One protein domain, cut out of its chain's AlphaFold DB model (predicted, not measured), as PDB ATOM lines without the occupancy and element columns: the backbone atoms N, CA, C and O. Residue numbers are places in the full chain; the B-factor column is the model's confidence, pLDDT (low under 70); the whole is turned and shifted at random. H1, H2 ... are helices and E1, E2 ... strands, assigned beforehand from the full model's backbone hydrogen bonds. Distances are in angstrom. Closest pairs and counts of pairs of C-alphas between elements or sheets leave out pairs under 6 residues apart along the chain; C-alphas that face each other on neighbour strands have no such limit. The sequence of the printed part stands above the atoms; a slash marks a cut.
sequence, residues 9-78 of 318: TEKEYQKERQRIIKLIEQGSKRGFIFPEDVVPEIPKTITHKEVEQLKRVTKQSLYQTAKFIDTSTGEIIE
ATOM      1  N   THR A   9     -13.877 122.166  -1.447       85.19
ATOM      2  CA  THR A   9     -14.648 121.650  -2.587       85.19
ATOM      3  C   THR A   9     -13.788 121.344  -3.809       85.19
ATOM      4  O   THR A   9     -13.993 120.326  -4.466       85.19
ATOM      5  N   GLU A  10     -12.800 122.193  -4.107       86.19
ATOM      6  CA  GLU A  10     -11.853 121.963  -5.201       86.19
ATOM      7  C   GLU A  10     -10.994 120.721  -4.936       86.19
ATOM      8  O   GLU A  10     -10.755 119.929  -5.848       86.19
ATOM      9  N   LYS A  11     -10.568 120.519  -3.683       86.94
ATOM     10  CA  LYS A  11      -9.799 119.335  -3.278       86.94
ATOM     11  C   LYS A  11     -10.620 118.056  -3.405       86.94
ATOM     12  O   LYS A  11     -10.128 117.070  -3.950       86.94
ATOM     13  N   GLU A  12     -11.860 118.069  -2.924       88.12
ATOM     14  CA  GLU A  12     -12.747 116.907  -2.991       88.12
ATOM     15  C   GLU A  12     -13.059 116.526  -4.444       88.12
ATOM     16  O   GLU A  12     -12.950 115.358  -4.818       88.12
ATOM     17  N   TYR A  13     -13.323 117.518  -5.299       90.25
ATOM     18  CA  TYR A  13     -13.487 117.312  -6.738       90.25
ATOM     19  C   TYR A  13     -12.249 116.675  -7.379       90.25
ATOM     20  O   TYR A  13     -12.363 115.700  -8.122       90.25
ATOM     21  N   GLN A  14     -11.051 117.192  -7.079       88.12
ATOM     22  CA  GLN A  14      -9.809 116.630  -7.611       88.12
ATOM     23  C   GLN A  14      -9.586 115.189  -7.147       88.12
ATOM     24  O   GLN A  14      -9.168 114.361  -7.954       88.12
ATOM     25  N   LYS A  15      -9.902 114.873  -5.886       88.50
ATOM     26  CA  LYS A  15      -9.788 113.518  -5.338       88.50
ATOM     27  C   LYS A  15     -10.688 112.533  -6.084       88.50
ATOM     28  O   LYS A  15     -10.199 111.519  -6.577       88.50
ATOM     29  N   GLU A  16     -11.975 112.847  -6.217       89.06
ATOM     30  CA  GLU A  16     -12.931 111.972  -6.911       89.06
ATOM     31  C   GLU A  16     -12.607 111.843  -8.402       89.06
ATOM     32  O   GLU A  16     -12.691 110.758  -8.977       89.06
ATOM     33  N   ARG A  17     -12.138 112.921  -9.035       88.44
ATOM     34  CA  ARG A  17     -11.686 112.873 -10.428       88.44
ATOM     35  C   ARG A  17     -10.479 111.948 -10.606       88.44
ATOM     36  O   ARG A  17     -10.465 111.147 -11.535       88.44
ATOM     37  N   GLN A  18      -9.480 112.039  -9.725       86.94
ATOM     38  CA  GLN A  18      -8.308 111.155  -9.757       86.94
ATOM     39  C   GLN A  18      -8.696 109.692  -9.515       86.94
ATOM     40  O   GLN A  18      -8.174 108.808 -10.190       86.94
ATOM     41  N   ARG A  19      -9.661 109.432  -8.619       91.19
ATOM     42  CA  ARG A  19     -10.229 108.091  -8.406       91.19
ATOM     43  C   ARG A  19     -10.760 107.494  -9.711       91.19
ATOM     44  O   ARG A  19     -10.421 106.364 -10.044       91.19
ATOM     45  N   ILE A  20     -11.573 108.245 -10.456       86.56
ATOM     46  CA  ILE A  20     -12.172 107.769 -11.715       86.56
ATOM     47  C   ILE A  20     -11.100 107.549 -12.789       86.56
ATOM     48  O   ILE A  20     -11.131 106.525 -13.464       86.56
ATOM     49  N   ILE A  21     -10.129 108.459 -12.917       85.00
ATOM     50  CA  ILE A  21      -9.016 108.305 -13.870       85.00
ATOM     51  C   ILE A  21      -8.233 107.022 -13.586       85.00
ATOM     52  O   ILE A  21      -8.031 106.225 -14.498       85.00
ATOM     53  N   LYS A  22      -7.874 106.770 -12.321       86.50
ATOM     54  CA  LYS A  22      -7.187 105.533 -11.931       86.50
ATOM     55  C   LYS A  22      -8.008 104.286 -12.267       86.50
ATOM     56  O   LYS A  22      -7.455 103.316 -12.777       86.50
ATOM     57  N   LEU A  23      -9.325 104.306 -12.038       86.50
ATOM     58  CA  LEU A  23     -10.204 103.184 -12.398       86.50
ATOM     59  C   LEU A  23     -10.216 102.910 -13.909       86.50
ATOM     60  O   LEU A  23     -10.215 101.747 -14.315       86.50
ATOM     61  N   ILE A  24     -10.212 103.964 -14.731       82.81
ATOM     62  CA  ILE A  24     -10.122 103.858 -16.194       82.81
ATOM     63  C   ILE A  24      -8.770 103.271 -16.594       82.81
ATOM     64  O   ILE A  24      -8.740 102.295 -17.335       82.81
ATOM     65  N   GLU A  25      -7.661 103.790 -16.061       81.69
ATOM     66  CA  GLU A  25      -6.314 103.270 -16.338       81.69
ATOM     67  C   GLU A  25      -6.191 101.782 -15.972       81.69
ATOM     68  O   GLU A  25      -5.687 100.982 -16.764       81.69
ATOM     69  N   GLN A  26      -6.708 101.386 -14.804       79.69
ATOM     70  CA  GLN A  26      -6.746  99.991 -14.363       79.69
ATOM     71  C   GLN A  26      -7.591  99.116 -15.294       79.69
ATOM     72  O   GLN A  26      -7.167  98.023 -15.672       79.69
ATOM     73  N   GLY A  27      -8.777  99.580 -15.691       80.19
ATOM     74  CA  GLY A  27      -9.627  98.857 -16.632       80.19
ATOM     75  C   GLY A  27      -8.992  98.733 -18.017       80.19
ATOM     76  O   GLY A  27      -9.035  97.663 -18.621       80.19
ATOM     77  N   SER A  28      -8.326  99.778 -18.503       78.44
ATOM     78  CA  SER A  28      -7.657  99.765 -19.805       78.44
ATOM     79  C   SER A  28      -6.472  98.813 -19.849       78.44
ATOM     80  O   SER A  28      -6.342  98.074 -20.823       78.44
ATOM     81  N   LYS A  29      -5.687  98.705 -18.768       77.06
ATOM     82  CA  LYS A  29      -4.669  97.646 -18.630       77.06
ATOM     83  C   LYS A  29      -5.267  96.236 -18.717       77.06
ATOM     84  O   LYS A  29      -4.612  95.321 -19.203       77.06
ATOM     85  N   ARG A  30      -6.516  96.062 -18.275       69.50
ATOM     86  CA  ARG A  30      -7.262  94.793 -18.326       69.50
ATOM     87  C   ARG A  30      -7.963  94.551 -19.673       69.50
ATOM     88  O   ARG A  30      -8.639  93.539 -19.801       69.50
ATOM     89  N   GLY A  31      -7.824  95.442 -20.661       73.31
ATOM     90  CA  GLY A  31      -8.441  95.309 -21.990       73.31
ATOM     91  C   GLY A  31      -9.814  95.976 -22.145       73.31
ATOM     92  O   GLY A  31     -10.494  95.748 -23.148       73.31
ATOM     93  N   PHE A  32     -10.237  96.801 -21.178       77.69
ATOM     94  CA  PHE A  32     -11.468  97.590 -21.271       77.69
ATOM     95  C   PHE A  32     -11.227  98.957 -21.929       77.69
ATOM     96  O   PHE A  32     -10.362  99.734 -21.530       77.69
ATOM     97  N   ILE A  33     -12.050  99.281 -22.919       77.31
ATOM     98  CA  ILE A  33     -12.119 100.578 -23.584       77.31
ATOM     99  C   ILE A  33     -13.317 101.338 -23.034       77.31
ATOM    100  O   ILE A  33     -14.461 100.904 -23.172       77.31
ATOM    101  N   PHE A  34     -13.051 102.494 -22.444       82.31
ATOM    102  CA  PHE A  34     -14.076 103.375 -21.900       82.31
ATOM    103  C   PHE A  34     -14.435 104.470 -22.913       82.31
ATOM    104  O   PHE A  34     -13.558 104.909 -23.661       82.31
ATOM    105  N   PRO A  35     -15.703 104.918 -22.965       76.50
ATOM    106  CA  PRO A  35     -16.054 106.116 -23.717       76.50
ATOM    107  C   PRO A  35     -15.340 107.353 -23.152       76.50
ATOM    108  O   PRO A  35     -15.079 107.442 -21.953       76.50
ATOM    109  N   GLU A  36     -15.041 108.322 -24.018       70.50
ATOM    110  CA  GLU A  36     -14.296 109.540 -23.656       70.50
ATOM    111  C   GLU A  36     -15.074 110.414 -22.646       70.50
ATOM    112  O   GLU A  36     -14.481 111.034 -21.767       70.50
ATOM    113  N   ASP A  37     -16.411 110.337 -22.670       74.31
ATOM    114  CA  ASP A  37     -17.328 111.116 -21.820       74.31
ATOM    115  C   ASP A  37     -17.468 110.604 -20.368       74.31
ATOM    116  O   ASP A  37     -18.251 111.147 -19.584       74.31
ATOM    117  N   VAL A  38     -16.748 109.545 -19.973       70.50
ATOM    118  CA  VAL A  38     -16.857 108.957 -18.618       70.50
ATOM    119  C   VAL A  38     -16.214 109.843 -17.546       70.50
ATOM    120  O   VAL A  38     -16.637 109.827 -16.388       70.50
ATOM    121  N   VAL A  39     -15.217 110.648 -17.924       74.81
ATOM    122  CA  VAL A  39     -14.654 111.695 -17.064       74.81
ATOM    123  C   VAL A  39     -15.138 113.038 -17.597       74.81
ATOM    124  O   VAL A  39     -14.631 113.479 -18.627       74.81
ATOM    125  N   PRO A  40     -16.083 113.718 -16.924       70.19
ATOM    126  CA  PRO A  40     -16.545 115.016 -17.392       70.19
ATOM    127  C   PRO A  40     -15.382 116.020 -17.444       70.19
ATOM    128  O   PRO A  40     -14.462 115.984 -16.615       70.19
ATOM    129  N   GLU A  41     -15.427 116.925 -18.424       77.62
ATOM    130  CA  GLU A  41     -14.446 118.003 -18.558       77.62
ATOM    131  C   GLU A  41     -14.394 118.877 -17.298       77.62
ATOM    132  O   GLU A  41     -15.386 119.043 -16.584       77.62
ATOM    133  N   ILE A  42     -13.218 119.450 -17.019       81.75
ATOM    134  CA  ILE A  42     -13.002 120.256 -15.813       81.75
ATOM    135  C   ILE A  42     -13.820 121.554 -15.931       81.75
ATOM    136  O   ILE A  42     -13.523 122.384 -16.799       81.75
ATOM    137  N   PRO A  43     -14.817 121.779 -15.057       82.38
ATOM    138  CA  PRO A  43     -15.625 122.984 -15.084       82.38
ATOM    139  C   PRO A  43     -14.796 124.188 -14.628       82.38
ATOM    140  O   PRO A  43     -13.863 124.076 -13.831       82.38
ATOM    141  N   LYS A  44     -15.157 125.383 -15.109       79.69
ATOM    142  CA  LYS A  44     -14.463 126.635 -14.741       79.69
ATOM    143  C   LYS A  44     -14.603 126.979 -13.252       79.69
ATOM    144  O   LYS A  44     -13.765 127.699 -12.715       79.69
ATOM    145  N   THR A  45     -15.658 126.493 -12.604       82.25
ATOM    146  CA  THR A  45     -15.969 126.713 -11.187       82.25
ATOM    147  C   THR A  45     -16.463 125.414 -10.582       82.25
ATOM    148  O   THR A  45     -17.509 124.932 -11.000       82.25
ATOM    149  N   ILE A  46     -15.738 124.891  -9.594       87.00
ATOM    150  CA  ILE A  46     -16.068 123.616  -8.957       87.00
ATOM    151  C   ILE A  46     -17.207 123.807  -7.948       87.00
ATOM    152  O   ILE A  46     -17.085 124.576  -6.990       87.00
ATOM    153  N   THR A  47     -18.308 123.086  -8.150       90.19
ATOM    154  CA  THR A  47     -19.492 123.096  -7.278       90.19
ATOM    155  C   THR A  47     -19.716 121.742  -6.598       90.19
ATOM    156  O   THR A  47     -19.321 120.696  -7.105       90.19
ATOM    157  N   HIS A  48     -20.423 121.727  -5.461       89.12
ATOM    158  CA  HIS A  48     -20.767 120.477  -4.763       89.12
ATOM    159  C   HIS A  48     -21.560 119.493  -5.637       89.12
ATOM    160  O   HIS A  48     -21.380 118.285  -5.520       89.12
ATOM    161  N   LYS A  49     -22.401 119.995  -6.554       87.69
ATOM    162  CA  LYS A  49     -23.164 119.147  -7.485       87.69
ATOM    163  C   LYS A  49     -22.254 118.360  -8.425       87.69
ATOM    164  O   LYS A  49     -22.548 117.212  -8.731       87.69
ATOM    165  N   GLU A  50     -21.157 118.963  -8.868       86.31
ATOM    166  CA  GLU A  50     -20.179 118.299  -9.733       86.31
ATOM    167  C   GLU A  50     -19.392 117.238  -8.956       86.31
ATOM    168  O   GLU A  50     -19.141 116.154  -9.477       86.31
ATOM    169  N   VAL A  51     -19.077 117.498  -7.682       88.94
ATOM    170  CA  VAL A  51     -18.490 116.485  -6.786       88.94
ATOM    171  C   VAL A  51     -19.442 115.297  -6.617       88.94
ATOM    172  O   VAL A  51     -19.028 114.148  -6.759       88.94
ATOM    173  N   GLU A  52     -20.730 115.547  -6.370       90.25
ATOM    174  CA  GLU A  52     -21.737 114.484  -6.270       90.25
ATOM    175  C   GLU A  52     -21.895 113.693  -7.574       90.25
ATOM    176  O   GLU A  52     -22.079 112.477  -7.530       90.25
ATOM    177  N   GLN A  53     -21.803 114.352  -8.733       87.88
ATOM    178  CA  GLN A  53     -21.821 113.676 -10.031       87.88
ATOM    179  C   GLN A  53     -20.639 112.714 -10.184       87.88
ATOM    180  O   GLN A  53     -20.859 111.570 -10.577       87.88
ATOM    181  N   LEU A  54     -19.419 113.124  -9.810       87.62
ATOM    182  CA  LEU A  54     -18.247 112.239  -9.835       87.62
ATOM    183  C   LEU A  54     -18.400 111.064  -8.858       87.62
ATOM    184  O   LEU A  54     -18.114 109.923  -9.212       87.62
ATOM    185  N   LYS A  55     -18.931 111.300  -7.651       87.62
ATOM    186  CA  LYS A  55     -19.133 110.230  -6.656       87.62
ATOM    187  C   LYS A  55     -20.068 109.122  -7.143       87.62
ATOM    188  O   LYS A  55     -19.842 107.960  -6.805       87.62
ATOM    189  N   ARG A  56     -21.076 109.463  -7.956       87.81
ATOM    190  CA  ARG A  56     -22.012 108.495  -8.563       87.81
ATOM    191  C   ARG A  56     -21.339 107.550  -9.556       87.81
ATOM    192  O   ARG A  56     -21.861 106.459  -9.770       87.81
ATOM    193  N   VAL A  57     -20.206 107.939 -10.142       86.75
ATOM    194  CA  VAL A  57     -19.433 107.090 -11.056       86.75
ATOM    195  C   VAL A  57     -18.678 106.041 -10.240       86.75
ATOM    196  O   VAL A  57     -17.529 106.221  -9.838       86.75
ATOM    197  N   THR A  58     -19.347 104.932  -9.944       85.31
ATOM    198  CA  THR A  58     -18.753 103.774  -9.268       85.31
ATOM    199  C   THR A  58     -18.063 102.854 -10.265       85.31
ATOM    200  O   THR A  58     -18.383 102.865 -11.455       85.31
ATOM    201  N   LYS A  59     -17.171 101.987  -9.767       80.88
ATOM    202  CA  LYS A  59     -16.535 100.919 -10.553       80.88
ATOM    203  C   LYS A  59     -17.581 100.180 -11.398       80.88
ATOM    204  O   LYS A  59     -17.473 100.146 -12.614       80.88
ATOM    205  N   GLN A  60     -18.659  99.697 -10.784       79.44
ATOM    206  CA  GLN A  60     -19.720  98.973 -11.493       79.44
ATOM    207  C   GLN A  60     -20.332  99.777 -12.651       79.44
ATOM    208  O   GLN A  60     -20.411  99.258 -13.762       79.44
ATOM    209  N   SER A  61     -20.703 101.044 -12.426       82.62
ATOM    210  CA  SER A  61     -21.253 101.899 -13.492       82.62
ATOM    211  C   SER A  61     -20.258 102.168 -14.629       82.62
ATOM    212  O   SER A  61     -20.659 102.261 -15.786       82.62
ATOM    213  N   LEU A  62     -18.963 102.234 -14.309       82.25
ATOM    214  CA  LEU A  62     -17.876 102.476 -15.257       82.25
ATOM    215  C   LEU A  62     -17.647 101.258 -16.165       82.25
ATOM    216  O   LEU A  62     -17.483 101.398 -17.371       82.25
ATOM    217  N   TYR A  63     -17.680 100.049 -15.600       78.38
ATOM    218  CA  TYR A  63     -17.529  98.808 -16.368       78.38
ATOM    219  C   TYR A  63     -18.781  98.455 -17.187       78.38
ATOM    220  O   TYR A  63     -18.654  97.817 -18.227       78.38
ATOM    221  N   GLN A  64     -19.978  98.895 -16.779       78.88
ATOM    222  CA  GLN A  64     -21.215  98.700 -17.554       78.88
ATOM    223  C   GLN A  64     -21.220  99.442 -18.893       78.88
ATOM    224  O   GLN A  64     -21.907  99.017 -19.818       78.88
ATOM    225  N   THR A  65     -20.489 100.549 -19.006       73.19
ATOM    226  CA  THR A  65     -20.396 101.341 -20.241       73.19
ATOM    227  C   THR A  65     -19.154 101.008 -21.069       73.19
ATOM    228  O   THR A  65     -19.040 101.453 -22.212       73.19
ATOM    229  N   ALA A  66     -18.229 100.218 -20.519       76.00
ATOM    230  CA  ALA A  66     -16.968  99.870 -21.152       76.00
ATOM    231  C   ALA A  66     -17.132  98.778 -22.220       76.00
ATOM    232  O   ALA A  66     -17.931  97.860 -22.084       76.00
ATOM    233  N   LYS A  67     -16.334  98.833 -23.282       76.06
ATOM    234  CA  LYS A  67     -16.223  97.766 -24.288       76.06
ATOM    235  C   LYS A  67     -14.991  96.923 -23.993       76.06
ATOM    236  O   LYS A  67     -13.968  97.477 -23.616       76.06
ATOM    237  N   PHE A  68     -15.050  95.609 -24.170       67.88
ATOM    238  CA  PHE A  68     -13.894  94.737 -23.937       67.88
ATOM    239  C   PHE A  68     -13.304  94.263 -25.267       67.88
ATOM    240  O   PHE A  68     -14.051  93.823 -26.141       67.88
ATOM    241  N   ILE A  69     -11.978  94.338 -25.417       59.25
ATOM    242  CA  ILE A  69     -11.265  93.712 -26.539       59.25
ATOM    243  C   ILE A  69     -10.724  92.357 -26.081       59.25
ATOM    244  O   ILE A  69      -9.874  92.296 -25.192       59.25
ATOM    245  N   ASP A  70     -11.160  91.275 -26.729       55.88
ATOM    246  CA  ASP A  70     -10.504  89.976 -26.580       55.88
ATOM    247  C   ASP A  70      -9.227  89.958 -27.437       55.88
ATOM    248  O   ASP A  70      -9.268  89.976 -28.668       55.88
ATOM    249  N   THR A  71      -8.071  89.956 -26.770       55.91
ATOM    250  CA  THR A  71      -6.737  89.986 -27.400       55.91
ATOM    251  C   THR A  71      -6.453  88.779 -28.301       55.91
ATOM    252  O   THR A  71      -5.534  88.840 -29.114       55.91
ATOM    253  N   SER A  72      -7.244  87.705 -28.192       48.03
ATOM    254  CA  SER A  72      -7.088  86.488 -28.995       48.03
ATOM    255  C   SER A  72      -7.863  86.503 -30.318       48.03
ATOM    256  O   SER A  72      -7.424  85.882 -31.285       48.03
ATOM    257  N   THR A  73      -8.991  87.216 -30.391       54.12
ATOM    258  CA  THR A  73      -9.876  87.232 -31.572       54.12
ATOM    259  C   THR A  73     -10.005  88.609 -32.220       54.12
ATOM    260  O   THR A  73     -10.432  88.699 -33.369       54.12
ATOM    261  N   GLY A  74      -9.627  89.686 -31.522       52.62
ATOM    262  CA  GLY A  74      -9.800  91.063 -31.996       52.62
ATOM    263  C   GLY A  74     -11.262  91.525 -32.039       52.62
ATOM    264  O   GLY A  74     -11.550  92.592 -32.578       52.62
ATOM    265  N   GLU A  75     -12.190  90.742 -31.482       52.31
ATOM    266  CA  GLU A  75     -13.613  91.075 -31.441       52.31
ATOM    267  C   GLU A  75     -13.938  91.975 -30.238       52.31
ATOM    268  O   GLU A  75     -13.452  91.776 -29.122       52.31
ATOM    269  N   ILE A  76     -14.785  92.982 -30.478       55.88
ATOM    270  CA  ILE A  76     -15.285  93.909 -29.457       55.88
ATOM    271  C   ILE A  76     -16.519  93.274 -28.814       55.88
ATOM    272  O   ILE A  76     -17.566  93.162 -29.452       55.88
ATOM    273  N   ILE A  77     -16.403  92.871 -27.552       56.97
ATOM    274  CA  ILE A  77     -17.489  92.241 -26.795       56.97
ATOM    275  C   ILE A  77     -18.192  93.314 -25.949       56.97
ATOM    276  O   ILE A  77     -17.549  94.107 -25.255       56.97
ATOM    277  N   GLU A  78     -19.525  93.352 -26.016       53.91
ATOM    278  CA  GLU A  78     -20.359  94.251 -25.209       53.91
ATOM    279  C   GLU A  78     -20.384  93.856 -23.712       53.91
ATOM    280  O   GLU A  78     -20.313  92.669 -23.375       53.91
TER     281      GLU A  78
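Overview. This is residues 9 to 78 of the 318 residues of an uncharacterized protein of Methanobrevibacter sp (UniProt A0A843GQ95). One long helix, H1, runs along most of a rod-shaped domain, with H2 side by side with its first half and H3 set steeply to H1 near its other end. Between H1 and H2 a long link, residues 30 to 47, returns along the length of H1, and past the last residue of H1 the short strand E1 and a loop extend the rod. The printed part has 70 residues, with three named helices and one named strand in the order H1, H2, H3, E1, and its class is mostly helix. It is loose, with a radius of gyration of the C-alphas of 13.8 A, and its C-alphas span 45 by 20 by 16 A.

Arrangement. H1, residues 9 to 29, touches H2, residues 48 to 56; the closest C-alphas are those of Tyr 13 and Val 51, 5.1 A apart. H1 and H2 run the same way at a shallow tilt of 24 degrees. H3, residues 59 to 65, only just touches H1, with 3 pairs of C-alphas within 8 A, and H1 takes part with residues 23 to 27 alone. The closest C-alphas there are those of Leu 23 and Lys 59, 7.0 A apart, and the two helices run the same way at a steep tilt of 62 degrees. H2 and H3 are apart, though they follow each other in the chain. E1, residues 67 to 69, meets H3 only through their link and is apart from H1 and H2. E1 pairs with no named strand, but residues 32 to 33 pair antiparallel with residues 67 to 68 of E1, and residues 76 to 77 pair antiparallel with residues 68 to 69 of E1. In H1 and H2 every O i to N i+4 pair is within hydrogen-bond range, and in H3 2 of 3 are.

Along the chain. H1 begins at C-alpha 9, at (-14.648, 121.650, -2.587), and ends at C-alpha 29, at (-4.669, 97.646, -18.630), 30.5 A away. H2, from His 48 to Arg 56, is 12.6 A long, and H3, from Lys 59 to Thr 65, is 10.4 A long. E1, from Lys 67 to Ile 69, is 6.8 A long and ends at C-alpha 69, at (-11.265, 93.712, -26.539).

Size, cuts and confidence. The two C-alphas farthest apart are those of Thr 9 and Thr 73, 45.2 A. The printed part has no cut. The link from H1 to H2 is long, with 18 residues, while those from H2 to H3 and from H3 to E1 are tight. The mean pLDDT of the printed part is 78.2, and the model's confidence is under 70 at residue 30 and residues 68 to 78.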